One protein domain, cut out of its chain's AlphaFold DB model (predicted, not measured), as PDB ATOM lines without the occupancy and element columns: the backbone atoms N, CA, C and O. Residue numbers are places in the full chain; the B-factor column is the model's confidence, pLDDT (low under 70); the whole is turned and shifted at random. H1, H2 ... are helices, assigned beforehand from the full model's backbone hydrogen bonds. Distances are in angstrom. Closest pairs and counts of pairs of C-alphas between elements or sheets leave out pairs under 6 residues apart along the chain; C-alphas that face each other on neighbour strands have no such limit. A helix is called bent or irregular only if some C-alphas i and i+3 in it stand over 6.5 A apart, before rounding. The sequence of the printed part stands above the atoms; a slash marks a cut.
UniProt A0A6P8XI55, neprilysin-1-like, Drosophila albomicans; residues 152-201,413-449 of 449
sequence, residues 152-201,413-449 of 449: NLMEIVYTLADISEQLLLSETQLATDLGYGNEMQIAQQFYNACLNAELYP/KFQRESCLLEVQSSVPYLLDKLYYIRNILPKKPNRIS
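Overview. This is residues 152 to 201 and 413 to 449 of the 449 residues of the protein "neprilysin-1-like" of Drosophila albomicans (UniProt A0A6P8XI55). Five helices form a small cluster in which the long H1 crosses H4 and H5 at nearly right angles, while the last residues of H1 reach H3. H3 and H4 run side by side in opposite ways, short H2 folds back onto the first part of H3 as a helical hairpin, and a tail, residues 440 to 449, sticks out. The printed part has 87 residues, with the named helices in the order H1, H2, H3, H4, H5 and no named strand; the class is all helix. It is only just loose, close to compact, with a radius of gyration of the C-alphas of 14.5 A, and elongated, spanning 56 by 33 by 20 A.

Arrangement. H1, residues 152 to 170, is a hub, and so is H3, residues 181 to 196; each touches three other helices. Residues 168 to 169 of H1 touch residues 184 to 188 of H3, the closest C-alphas being those of Leu 168 and Gln 188, 6.3 A apart; the helices run opposite ways at a steep tilt of 68 degrees, only just short of about perpendicular. H2, residues 172 to 177, meets H1 only through their link. H2 and H3 form a helical hairpin at a shallow tilt of 17 degrees, opposite ways, with the C-alphas of Ala 175 and Gly 181 closest at 5.3 A. H4, residues 413 to 426, touches H3 at a shallow tilt of 26 degrees, opposite ways; the closest C-alphas are those of Cys 194 and Cys 419, 5.8 A apart. H4 touches H1 about perpendicular, at 82 degrees, with the C-alphas of Ala 161 and Leu 420 closest at 5.6 A. H5, residues 428 to 440, touches H1 about perpendicular, at 88 degrees, with the C-alphas of Ser 164 and Leu 431 closest at 6.4 A. H2 and H5 only just touch, with 3 pairs of C-alphas within 8 A, while H2 and H4 are apart. The helix packing is mostly crossed, but only just. Every O i to N i+4 pair is within hydrogen-bond range in H1, H2, H3 and H5, against 9 of 10 in H4.

Along the chain. H1 begins at C-alpha 152 (1.122, 7.960, 31.873) and is 27.5 A long. H3 measures 22.6 A, H4 21.5 A and H5 16.2 A, ending at C-alpha 440 (-1.920, 29.449, 30.609). H4 is irregular: C-alphas 413 and 416 are 7.3 A apart.

Size, cuts and confidence. Residues 202 to 412 are not printed, and C-alphas 201 and 413 are 12.1 A apart across this cut. The links H1 to H2, H2 to H3 and H4 to H5 are tight. Without residues 440 to 449, which stand free, the body spans 40 by 30 by 17 A. Residue 152 and residues 442 to 449 have pLDDT under 70.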
ATOM      1  N   ASN A 152       1.388   6.754  32.656       69.94
ATOM      2  CA  ASN A 152       1.122   7.960  31.873       69.94
ATOM      3  C   ASN A 152       1.228   9.255  32.706       69.94
ATOM      4  O   ASN A 152       1.595  10.293  32.168       69.94
ATOM      5  N   LEU A 153       0.956   9.205  34.016       73.94
ATOM      6  CA  LEU A 153       1.119  10.356  34.907       73.94
ATOM      7  C   LEU A 153       2.588  10.788  35.018       73.94
ATOM      8  O   LEU A 153       2.874  11.981  35.002       73.94
ATOM      9  N   MET A 154       3.526   9.837  35.057       77.12
ATOM     10  CA  MET A 154       4.956  10.164  35.083       77.12
ATOM     11  C   MET A 154       5.418  10.831  33.786       77.12
ATOM     12  O   MET A 154       6.288  11.693  33.826       77.12
ATOM     13  N   GLU A 155       4.812  10.501  32.644       79.19
ATOM     14  CA  GLU A 155       5.110  11.184  31.379       79.19
ATOM     15  C   GLU A 155       4.785  12.685  31.449       79.19
ATOM     16  O   GLU A 155       5.525  13.503  30.899       79.19
ATOM     17  N   ILE A 156       3.723  13.061  32.173       83.38
ATOM     18  CA  ILE A 156       3.373  14.468  32.412       83.38
ATOM     19  C   ILE A 156       4.473  15.147  33.227       83.38
ATOM     20  O   ILE A 156       4.913  16.228  32.849       83.38
ATOM     21  N   VAL A 157       4.960  14.499  34.288       85.19
ATOM     22  CA  VAL A 157       6.055  15.025  35.119       85.19
ATOM     23  C   VAL A 157       7.311  15.268  34.276       85.19
ATOM     24  O   VAL A 157       7.858  16.365  34.299       85.19
ATOM     25  N   TYR A 158       7.717  14.304  33.444       85.19
ATOM     26  CA  TYR A 158       8.877  14.479  32.560       85.19
ATOM     27  C   TYR A 158       8.671  15.573  31.509       85.19
ATOM     28  O   TYR A 158       9.590  16.333  31.221       85.19
ATOM     29  N   THR A 159       7.462  15.684  30.958       87.19
ATOM     30  CA  THR A 159       7.135  16.760  30.014       87.19
ATOM     31  C   THR A 159       7.245  18.122  30.694       87.19
ATOM     32  O   THR A 159       7.804  19.057  30.124       87.19
ATOM     33  N   LEU A 160       6.745  18.242  31.927       88.62
ATOM     34  CA  LEU A 160       6.907  19.456  32.717       88.62
ATOM     35  C   LEU A 160       8.384  19.729  32.999       88.62
ATOM     36  O   LEU A 160       8.773  20.886  32.933       88.62
ATOM     37  N   ALA A 161       9.206  18.708  33.269       89.19
ATOM     38  CA  ALA A 161      10.646  18.866  33.510       89.19
ATOM     39  C   ALA A 161      11.368  19.470  32.300       89.19
ATOM     40  O   ALA A 161      12.135  20.422  32.448       89.19
ATOM     41  N   ASP A 162      11.053  18.997  31.094       90.50
ATOM     42  CA  ASP A 162      11.585  19.582  29.860       90.50
ATOM     43  C   ASP A 162      11.090  21.027  29.644       90.50
ATOM     44  O   ASP A 162      11.839  21.869  29.146       90.50
ATOM     45  N   ILE A 163       9.857  21.357  30.052       91.81
ATOM     46  CA  ILE A 163       9.365  22.745  30.033       91.81
ATOM     47  C   ILE A 163      10.093  23.593  31.082       91.81
ATOM     48  O   ILE A 163      10.472  24.722  30.786       91.81
ATOM     49  N   SER A 164      10.325  23.070  32.285       91.69
ATOM     50  CA  SER A 164      11.073  23.761  33.337       91.69
ATOM     51  C   SER A 164      12.478  24.112  32.876       91.69
ATOM     52  O   SER A 164      12.908  25.234  33.115       91.69
ATOM     53  N   GLU A 165      13.160  23.236  32.134       94.31
ATOM     54  CA  GLU A 165      14.444  23.591  31.524       94.31
ATOM     55  C   GLU A 165      14.314  24.791  30.575       94.31
ATOM     56  O   GLU A 165      15.092  25.739  30.662       94.31
ATOM     57  N   GLN A 166      13.306  24.798  29.697       94.06
ATOM     58  CA  GLN A 166      13.081  25.927  28.789       94.06
ATOM     59  C   GLN A 166      12.846  27.226  29.564       94.06
ATOM     60  O   GLN A 166      13.409  28.260  29.202       94.06
ATOM     61  N   LEU A 167      12.058  27.177  30.642       94.56
ATOM     62  CA  LEU A 167      11.831  28.329  31.517       94.56
ATOM     63  C   LEU A 167      13.151  28.793  32.149       94.56
ATOM     64  O   LEU A 167      13.476  29.972  32.045       94.56
ATOM     65  N   LEU A 168      13.948  27.869  32.703       94.06
ATOM     66  CA  LEU A 168      15.257  28.157  33.299       94.06
ATOM     67  C   LEU A 168      16.231  28.807  32.309       94.06
ATOM     68  O   LEU A 168      17.032  29.650  32.700       94.06
ATOM     69  N   LEU A 169      16.182  28.433  31.032       92.69
ATOM     70  CA  LEU A 169      17.114  28.942  30.022       92.69
ATOM     71  C   LEU A 169      16.655  30.242  29.353       92.69
ATOM     72  O   LEU A 169      17.497  30.993  28.862       92.69
ATOM     73  N   SER A 170      15.347  30.508  29.296       92.19
ATOM     74  CA  SER A 170      14.804  31.591  28.460       92.19
ATOM     75  C   SER A 170      14.035  32.679  29.207       92.19
ATOM     76  O   SER A 170      13.893  33.776  28.672       92.19
ATOM     77  N   GLU A 171      13.593  32.434  30.442       92.44
ATOM     78  CA  GLU A 171      12.655  33.324  31.144       92.44
ATOM     79  C   GLU A 171      13.296  34.084  32.324       92.44
ATOM     80  O   GLU A 171      12.600  34.535  33.232       92.44
ATOM     81  N   THR A 172      14.621  34.302  32.306       94.00
ATOM     82  CA  THR A 172      15.335  35.083  33.343       94.00
ATOM     83  C   THR A 172      14.776  36.498  33.506       94.00
ATOM     84  O   THR A 172      14.608  36.983  34.627       94.00
ATOM     85  N   GLN A 173      14.462  37.170  32.392       94.94
ATOM     86  CA  GLN A 173      13.885  38.516  32.438       94.94
ATOM     87  C   GLN A 173      12.479  38.490  33.041       94.94
ATOM     88  O   GLN A 173      12.182  39.298  33.913       94.94
ATOM     89  N   LEU A 174      11.643  37.529  32.636       93.88
ATOM     90  CA  LEU A 174      10.297  37.376  33.184       93.88
ATOM     91  C   LEU A 174      10.341  37.111  34.693       93.88
ATOM     92  O   LEU A 174       9.595  37.735  35.441       93.88
ATOM     93  N   ALA A 175      11.232  36.231  35.155       94.25
ATOM     94  CA  ALA A 175      11.431  35.995  36.582       94.25
ATOM     95  C   ALA A 175      11.833  37.283  37.317       94.25
ATOM     96  O   ALA A 175      11.267  37.592  38.363       94.25
ATOM     97  N   THR A 176      12.742  38.073  36.739       95.38
ATOM     98  CA  THR A 176      13.174  39.365  37.299       95.38
ATOM     99  C   THR A 176      12.018  40.363  37.385       95.38
ATOM    100  O   THR A 176      11.819  40.975  38.433       95.38
ATOM    101  N   ASP A 177      11.206  40.478  36.332       94.94
ATOM    102  CA  ASP A 177      10.043  41.374  36.281       94.94
ATOM    103  C   ASP A 177       8.966  40.994  37.315       94.94
ATOM    104  O   ASP A 177       8.227  41.851  37.799       94.94
ATOM    105  N   LEU A 178       8.883  39.708  37.669       93.00
ATOM    106  CA  LEU A 178       7.984  39.176  38.697       93.00
ATOM    107  C   LEU A 178       8.555  39.260  40.119       93.00
ATOM    108  O   LEU A 178       7.861  38.889  41.065       93.00
ATOM    109  N   GLY A 179       9.791  39.738  40.278       94.50
ATOM    110  CA  GLY A 179      10.471  39.822  41.570       94.50
ATOM    111  C   GLY A 179      11.136  38.523  42.032       94.50
ATOM    112  O   GLY A 179      11.544  38.460  43.184       94.50
ATOM    113  N   TYR A 180      11.285  37.527  41.155       94.62
ATOM    114  CA  TYR A 180      11.917  36.229  41.441       94.62
ATOM    115  C   TYR A 180      13.319  36.070  40.823       94.62
ATOM    116  O   TYR A 180      13.750  34.964  40.487       94.62
ATOM    117  N   GLY A 181      14.027  37.176  40.580       93.75
ATOM    118  CA  GLY A 181      15.339  37.150  39.919       93.75
ATOM    119  C   GLY A 181      16.405  36.376  40.707       93.75
ATOM    120  O   GLY A 181      17.211  35.661  40.110       93.75
ATOM    121  N   ASN A 182      16.378  36.464  42.040       93.00
ATOM    122  CA  ASN A 182      17.332  35.767  42.907       93.00
ATOM    123  C   ASN A 182      17.074  34.255  42.910       93.00
ATOM    124  O   ASN A 182      17.997  33.464  42.737       93.00
ATOM    125  N   GLU A 183      15.816  33.841  43.043       92.88
ATOM    126  CA  GLU A 183      15.404  32.437  43.012       92.88
ATOM    127  C   GLU A 183      15.706  31.803  41.661       92.88
ATOM    128  O   GLU A 183      16.168  30.666  41.602       92.88
ATOM    129  N   MET A 184      15.511  32.557  40.577       95.06
ATOM    130  CA  MET A 184      15.896  32.141  39.235       95.06
ATOM    131  C   MET A 184      17.400  31.890  39.131       95.06
ATOM    132  O   MET A 184      17.816  30.855  38.610       95.06
ATOM    133  N   GLN A 185      18.216  32.806  39.656       94.81
ATOM    134  CA  GLN A 185      19.666  32.650  39.666       94.81
ATOM    135  C   GLN A 185      20.092  31.416  40.475       94.81
ATOM    136  O   GLN A 185      20.921  30.640  40.001       94.81
ATOM    137  N   ILE A 186      19.501  31.203  41.655       93.25
ATOM    138  CA  ILE A 186      19.761  30.026  42.494       93.25
ATOM    139  C   ILE A 186      19.374  28.742  41.751       93.25
ATOM    140  O   ILE A 186      20.171  27.810  41.693       93.25
ATOM    141  N   ALA A 187      18.194  28.699  41.126       93.62
ATOM    142  CA  ALA A 187      17.730  27.533  40.378       93.62
ATOM    143  C   ALA A 187      18.647  27.204  39.188       93.62
ATOM    144  O   ALA A 187      18.983  26.043  38.964       93.62
ATOM    145  N   GLN A 188      19.104  28.222  38.451       95.44
ATOM    146  CA  GLN A 188      20.060  28.059  37.350       95.44
ATOM    147  C   GLN A 188      21.426  27.568  37.842       95.44
ATOM    148  O   GLN A 188      22.013  26.674  37.235       95.44
ATOM    149  N   GLN A 189      21.943  28.143  38.931       94.81
ATOM    150  CA  GLN A 189      23.203  27.710  39.537       94.81
ATOM    151  C   GLN A 189      23.113  26.262  40.006       94.81
ATOM    152  O   GLN A 189      23.991  25.466  39.682       94.81
ATOM    153  N   PHE A 190      22.030  25.911  40.698       92.38
ATOM    154  CA  PHE A 190      21.778  24.557  41.164       92.38
ATOM    155  C   PHE A 190      21.689  23.561  40.000       92.38
ATOM    156  O   PHE A 190      22.393  22.551  40.002       92.38
ATOM    157  N   TYR A 191      20.910  23.879  38.960       94.31
ATOM    158  CA  TYR A 191      20.797  23.034  37.773       94.31
ATOM    159  C   TYR A 191      22.158  22.803  37.103       94.31
ATOM    160  O   TYR A 191      22.546  21.662  36.848       94.31
ATOM    161  N   ASN A 192      22.927  23.874  36.888       95.19
ATOM    162  CA  ASN A 192      24.256  23.786  36.286       95.19
ATOM    163  C   ASN A 192      25.244  23.010  37.168       95.19
ATOM    164  O   ASN A 192      26.037  22.229  36.646       95.19
ATOM    165  N   ALA A 193      25.205  23.191  38.489       93.00
ATOM    166  CA  ALA A 193      26.036  22.428  39.414       93.00
ATOM    167  C   ALA A 193      25.699  20.931  39.347       93.00
ATOM    168  O   ALA A 193      26.598  20.107  39.206       93.00
ATOM    169  N   CYS A 194      24.408  20.583  39.341       92.88
ATOM    170  CA  CYS A 194      23.951  19.202  39.223       92.88
ATOM    171  C   CYS A 194      24.393  18.551  37.901       92.88
ATOM    172  O   CYS A 194      24.850  17.409  37.902       92.88
ATOM    173  N   LEU A 195      24.317  19.269  36.775       93.38
ATOM    174  CA  LEU A 195      24.770  18.756  35.476       93.38
ATOM    175  C   LEU A 195      26.283  18.499  35.416       93.38
ATOM    176  O   LEU A 195      26.709  17.586  34.713       93.38
ATOM    177  N   ASN A 196      27.082  19.301  36.124       93.75
ATOM    178  CA  ASN A 196      28.544  19.197  36.118       93.75
ATOM    179  C   ASN A 196      29.100  18.284  37.222       93.75
ATOM    180  O   ASN A 196      30.291  17.981  37.212       93.75
ATOM    181  N   ALA A 197      28.268  17.857  38.172       90.06
ATOM    182  CA  ALA A 197      28.678  16.983  39.261       90.06
ATOM    183  C   ALA A 197      28.868  15.528  38.799       90.06
ATOM    184  O   ALA A 197      28.148  15.021  37.935       90.06
ATOM    185  N   GLU A 198      29.799  14.814  39.430       89.50
ATOM    186  CA  GLU A 198      29.957  13.368  39.255       89.50
ATOM    187  C   GLU A 198      28.972  12.632  40.175       89.50
ATOM    188  O   GLU A 198      29.264  12.340  41.331       89.50
ATOM    189  N   LEU A 199      27.759  12.377  39.670       86.50
ATOM    190  CA  LEU A 199      26.656  11.825  40.472       86.50
ATOM    191  C   LEU A 199      26.494  10.301  40.367       86.50
ATOM    192  O   LEU A 199      25.719   9.728  41.136       86.50
ATOM    193  N   TYR A 200      27.166   9.647  39.411       89.31
ATOM    194  CA  TYR A 200      27.048   8.204  39.186       89.31
ATOM    195  C   TYR A 200      28.379   7.531  38.786       89.31
ATOM    196  O   TYR A 200      28.933   7.883  37.740       89.31
ATOM    197  N   PRO A 201      28.824   6.487  39.520       88.19
ATOM    198  CA  PRO A 201      28.302   6.080  40.833       88.19
ATOM    199  C   PRO A 201      28.526   7.191  41.875       88.19
ATOM    200  O   PRO A 201      29.349   8.074  41.648       88.19
ATOM    201  N   LYS A 413      23.530   8.858  31.668       91.94
ATOM    202  CA  LYS A 413      22.566   9.290  30.636       91.94
ATOM    203  C   LYS A 413      21.271   9.885  31.206       91.94
ATOM    204  O   LYS A 413      20.599  10.641  30.514       91.94
ATOM    205  N   PHE A 414      20.918   9.539  32.444       90.75
ATOM    206  CA  PHE A 414      19.709  10.022  33.116       90.75
ATOM    207  C   PHE A 414      19.956  11.254  33.998       90.75
ATOM    208  O   PHE A 414      19.020  11.772  34.599       90.75
ATOM    209  N   GLN A 415      21.194  11.750  34.067       91.81
ATOM    210  CA  GLN A 415      21.566  12.841  34.965       91.81
ATOM    211  C   GLN A 415      20.814  14.138  34.659       91.81
ATOM    212  O   GLN A 415      20.263  14.732  35.576       91.81
ATOM    213  N   ARG A 416      20.704  14.536  33.383       92.81
ATOM    214  CA  ARG A 416      19.937  15.734  32.989       92.81
ATOM    215  C   ARG A 416      18.502  15.685  33.512       92.81
ATOM    216  O   ARG A 416      18.026  16.640  34.109       92.81
ATOM    217  N   GLU A 417      17.831  14.558  33.294       89.44
ATOM    218  CA  GLU A 417      16.459  14.340  33.755       89.44
ATOM    219  C   GLU A 417      16.360  14.387  35.281       89.44
ATOM    220  O   GLU A 417      15.496  15.080  35.807       89.44
ATOM    221  N   SER A 418      17.271  13.714  35.986       89.44
ATOM    222  CA  SER A 418      17.313  13.729  37.450       89.44
ATOM    223  C   SER A 418      17.519  15.138  38.003       89.44
ATOM    224  O   SER A 418      16.813  15.536  38.919       89.44
ATOM    225  N   CYS A 419      18.438  15.912  37.418       91.88
ATOM    226  CA  CYS A 419      18.687  17.295  37.816       91.88
ATOM    227  C   CYS A 419      17.460  18.184  37.598       91.88
ATOM    228  O   CYS A 419      17.160  19.022  38.440       91.88
ATOM    229  N   LEU A 420      16.731  18.005  36.492       91.75
ATOM    230  CA  LEU A 420      15.509  18.773  36.242       91.75
ATOM    231  C   LEU A 420      14.401  18.432  37.235       91.75
ATOM    232  O   LEU A 420      13.751  19.346  37.734       91.75
ATOM    233  N   LEU A 421      14.203  17.147  37.539       89.12
ATOM    234  CA  LEU A 421      13.234  16.730  38.553       89.12
ATOM    235  C   LEU A 421      13.576  17.311  39.927       89.12
ATOM    236  O   LEU A 421      12.677  17.778  40.619       89.12
ATOM    237  N   GLU A 422      14.861  17.345  40.277       88.56
ATOM    238  CA  GLU A 422      15.323  17.916  41.540       88.56
ATOM    239  C   GLU A 422      15.115  19.435  41.600       88.56
ATOM    240  O   GLU A 422      14.682  19.977  42.614       88.56
ATOM    241  N   VAL A 423      15.357  20.154  40.498       90.69
ATOM    242  CA  VAL A 423      15.054  21.593  40.424       90.69
ATOM    243  C   VAL A 423      13.543  21.824  40.550       90.69
ATOM    244  O   VAL A 423      13.121  22.752  41.236       90.69
ATOM    245  N   GLN A 424      12.719  20.979  39.925       87.81
ATOM    246  CA  GLN A 424      11.263  21.082  40.003       87.81
ATOM    247  C   GLN A 424      10.708  20.867  41.407       87.81
ATOM    248  O   GLN A 424       9.837  21.629  41.824       87.81
ATOM    249  N   SER A 425      11.185  19.846  42.122       85.31
ATOM    250  CA  SER A 425      10.786  19.595  43.512       85.31
ATOM    251  C   SER A 425      11.291  20.682  44.450       85.31
ATOM    252  O   SER A 425      10.603  21.024  45.407       85.31
ATOM    253  N   SER A 426      12.463  21.242  44.151       85.94
ATOM    254  CA  SER A 426      13.105  22.264  44.964       85.94
ATOM    255  C   SER A 426      12.397  23.615  44.834       85.94
ATOM    256  O   SER A 426      11.924  24.158  45.829       85.94
ATOM    257  N   VAL A 427      12.268  24.170  43.623       89.25
ATOM    258  CA  VAL A 427      11.721  25.524  43.388       89.25
ATOM    259  C   VAL A 427      10.362  25.519  42.662       89.25
ATOM    260  O   VAL A 427      10.193  26.232  41.662       89.25
ATOM    261  N   PRO A 428       9.352  24.766  43.146       87.19
ATOM    262  CA  PRO A 428       8.099  24.571  42.422       87.19
ATOM    263  C   PRO A 428       7.359  25.892  42.219       87.19
ATOM    264  O   PRO A 428       6.864  26.165  41.134       87.19
ATOM    265  N   TYR A 429       7.366  26.779  43.218       88.50
ATOM    266  CA  TYR A 429       6.637  28.044  43.150       88.50
ATOM    267  C   TYR A 429       7.142  28.977  42.038       88.50
ATOM    268  O   TYR A 429       6.338  29.542  41.294       88.50
ATOM    269  N   LEU A 430       8.464  29.117  41.888       92.50
ATOM    270  CA  LEU A 430       9.066  29.893  40.801       92.50
ATOM    271  C   LEU A 430       8.626  29.338  39.443       92.50
ATOM    272  O   LEU A 430       8.110  30.071  38.594       92.50
ATOM    273  N   LEU A 431       8.822  28.035  39.248       92.44
ATOM    274  CA  LEU A 431       8.547  27.376  37.977       92.44
ATOM    275  C   LEU A 431       7.054  27.398  37.645       92.44
ATOM    276  O   LEU A 431       6.705  27.679  36.501       92.44
ATOM    277  N   ASP A 432       6.180  27.213  38.632       91.31
ATOM    278  CA  ASP A 432       4.727  27.288  38.477       91.31
ATOM    279  C   ASP A 432       4.273  28.684  38.046       91.31
ATOM    280  O   ASP A 432       3.427  28.821  37.156       91.31
ATOM    281  N   LYS A 433       4.846  29.747  38.629       92.38
ATOM    282  CA  LYS A 433       4.530  31.127  38.234       92.38
ATOM    283  C   LYS A 433       4.935  31.408  36.795       92.38
ATOM    284  O   LYS A 433       4.119  31.926  36.026       92.38
ATOM    285  N   LEU A 434       6.159  31.039  36.424       93.00
ATOM    286  CA  LEU A 434       6.658  31.198  35.059       93.00
ATOM    287  C   LEU A 434       5.822  30.375  34.073       93.00
ATOM    288  O   LEU A 434       5.373  30.897  33.049       93.00
ATOM    289  N   TYR A 435       5.532  29.119  34.414       92.62
ATOM    290  CA  TYR A 435       4.713  28.222  33.609       92.62
ATOM    291  C   TYR A 435       3.308  28.784  33.383       92.62
ATOM    292  O   TYR A 435       2.844  28.837  32.240       92.62
ATOM    293  N   TYR A 436       2.641  29.241  34.445       90.75
ATOM    294  CA  TYR A 436       1.292  29.797  34.380       90.75
ATOM    295  C   TYR A 436       1.228  31.021  33.462       90.75
ATOM    296  O   TYR A 436       0.345  31.124  32.606       90.75
ATOM    297  N   ILE A 437       2.193  31.936  33.578       90.12
ATOM    298  CA  ILE A 437       2.235  33.136  32.736       90.12
ATOM    299  C   ILE A 437       2.527  32.785  31.280       90.12
ATOM    300  O   ILE A 437       1.917  33.357  30.374       90.12
ATOM    301  N   ARG A 438       3.434  31.837  31.041       86.38
ATOM    302  CA  ARG A 438       3.883  31.511  29.690       86.38
ATOM    303  C   ARG A 438       2.878  30.676  28.903       86.38
ATOM    304  O   ARG A 438       2.718  30.902  27.701       86.38
ATOM    305  N   ASN A 439       2.232  29.723  29.570       83.94
ATOM    306  CA  ASN A 439       1.463  28.664  28.918       83.94
ATOM    307  C   ASN A 439      -0.049  28.766  29.150       83.94
ATOM    308  O   ASN A 439      -0.808  28.251  28.334       83.94
ATOM    309  N   ILE A 440      -0.497  29.416  30.232       82.50
ATOM    310  CA  ILE A 440      -1.920  29.449  30.609       82.50
ATOM    311  C   ILE A 440      -2.535  30.831  30.375       82.50
ATOM    312  O   ILE A 440      -3.667  30.924  29.895       82.50
ATOM    313  N   LEU A 441      -1.818  31.917  30.683       76.56
ATOM    314  CA  LEU A 441      -2.367  33.253  30.474       76.56
ATOM    315  C   LEU A 441      -2.511  33.575  28.975       76.56
ATOM    316  O   LEU A 441      -1.567  33.400  28.200       76.56
ATOM    317  N   PRO A 442      -3.676  34.095  28.540       59.44
ATOM    318  CA  PRO A 442      -3.857  34.503  27.158       59.44
ATOM    319  C   PRO A 442      -2.873  35.629  26.838       59.44
ATOM    320  O   PRO A 442      -2.874  36.677  27.494       59.44
ATOM    321  N   LYS A 443      -2.041  35.432  25.808       60.97
ATOM    322  CA  LYS A 443      -1.179  36.492  25.279       60.97
ATOM    323  C   LYS A 443      -2.076  37.670  24.900       60.97
ATOM    324  O   LYS A 443      -2.890  37.552  23.983       60.97
ATOM    325  N   LYS A 444      -1.963  38.797  25.613       49.75
ATOM    326  CA  LYS A 444      -2.624  40.035  25.184       49.75
ATOM    327  C   LYS A 444      -2.135  40.324  23.760       49.75
ATOM    328  O   LYS A 444      -0.922  40.285  23.547       49.75
ATOM    329  N   PRO A 445      -3.023  40.581  22.785       43.53
ATOM    330  CA  PRO A 445      -2.574  40.988  21.465       43.53
ATOM    331  C   PRO A 445      -1.720  42.243  21.644       43.53
ATOM    332  O   PRO A 445      -2.170  43.204  22.274       43.53
ATOM    333  N   ASN A 446      -0.477  42.189  21.156       40.78
ATOM    334  CA  ASN A 446       0.429  43.331  21.155       40.78
ATOM    335  C   ASN A 446      -0.346  44.538  20.625       40.78
ATOM    336  O   ASN A 446      -0.813  44.525  19.484       40.78
ATOM    337  N   ARG A 447      -0.517  45.571  21.459       37.97
ATOM    338  CA  ARG A 447      -0.902  46.881  20.941       37.97
ATOM    339  C   ARG A 447       0.275  47.334  20.097       37.97
ATOM    340  O   ARG A 447       1.316  47.684  20.641       37.97
ATOM    341  N   ILE A 448       0.104  47.241  18.786       38.62
ATOM    342  CA  ILE A 448       0.946  47.917  17.810       38.62
ATOM    343  C   ILE A 448       0.864  49.403  18.181       38.62
ATOM    344  O   ILE A 448      -0.216  49.991  18.088       38.62
ATOM    345  N   SER A 449       1.949  49.943  18.735       37.22
ATOM    346  CA  SER A 449       2.124  51.373  19.000       37.22
ATOM    347  C   SER A 449       2.655  52.071  17.766       37.22
ATOM    348  O   SER A 449       3.643  51.528  17.218       37.22
TER     349      SER A 449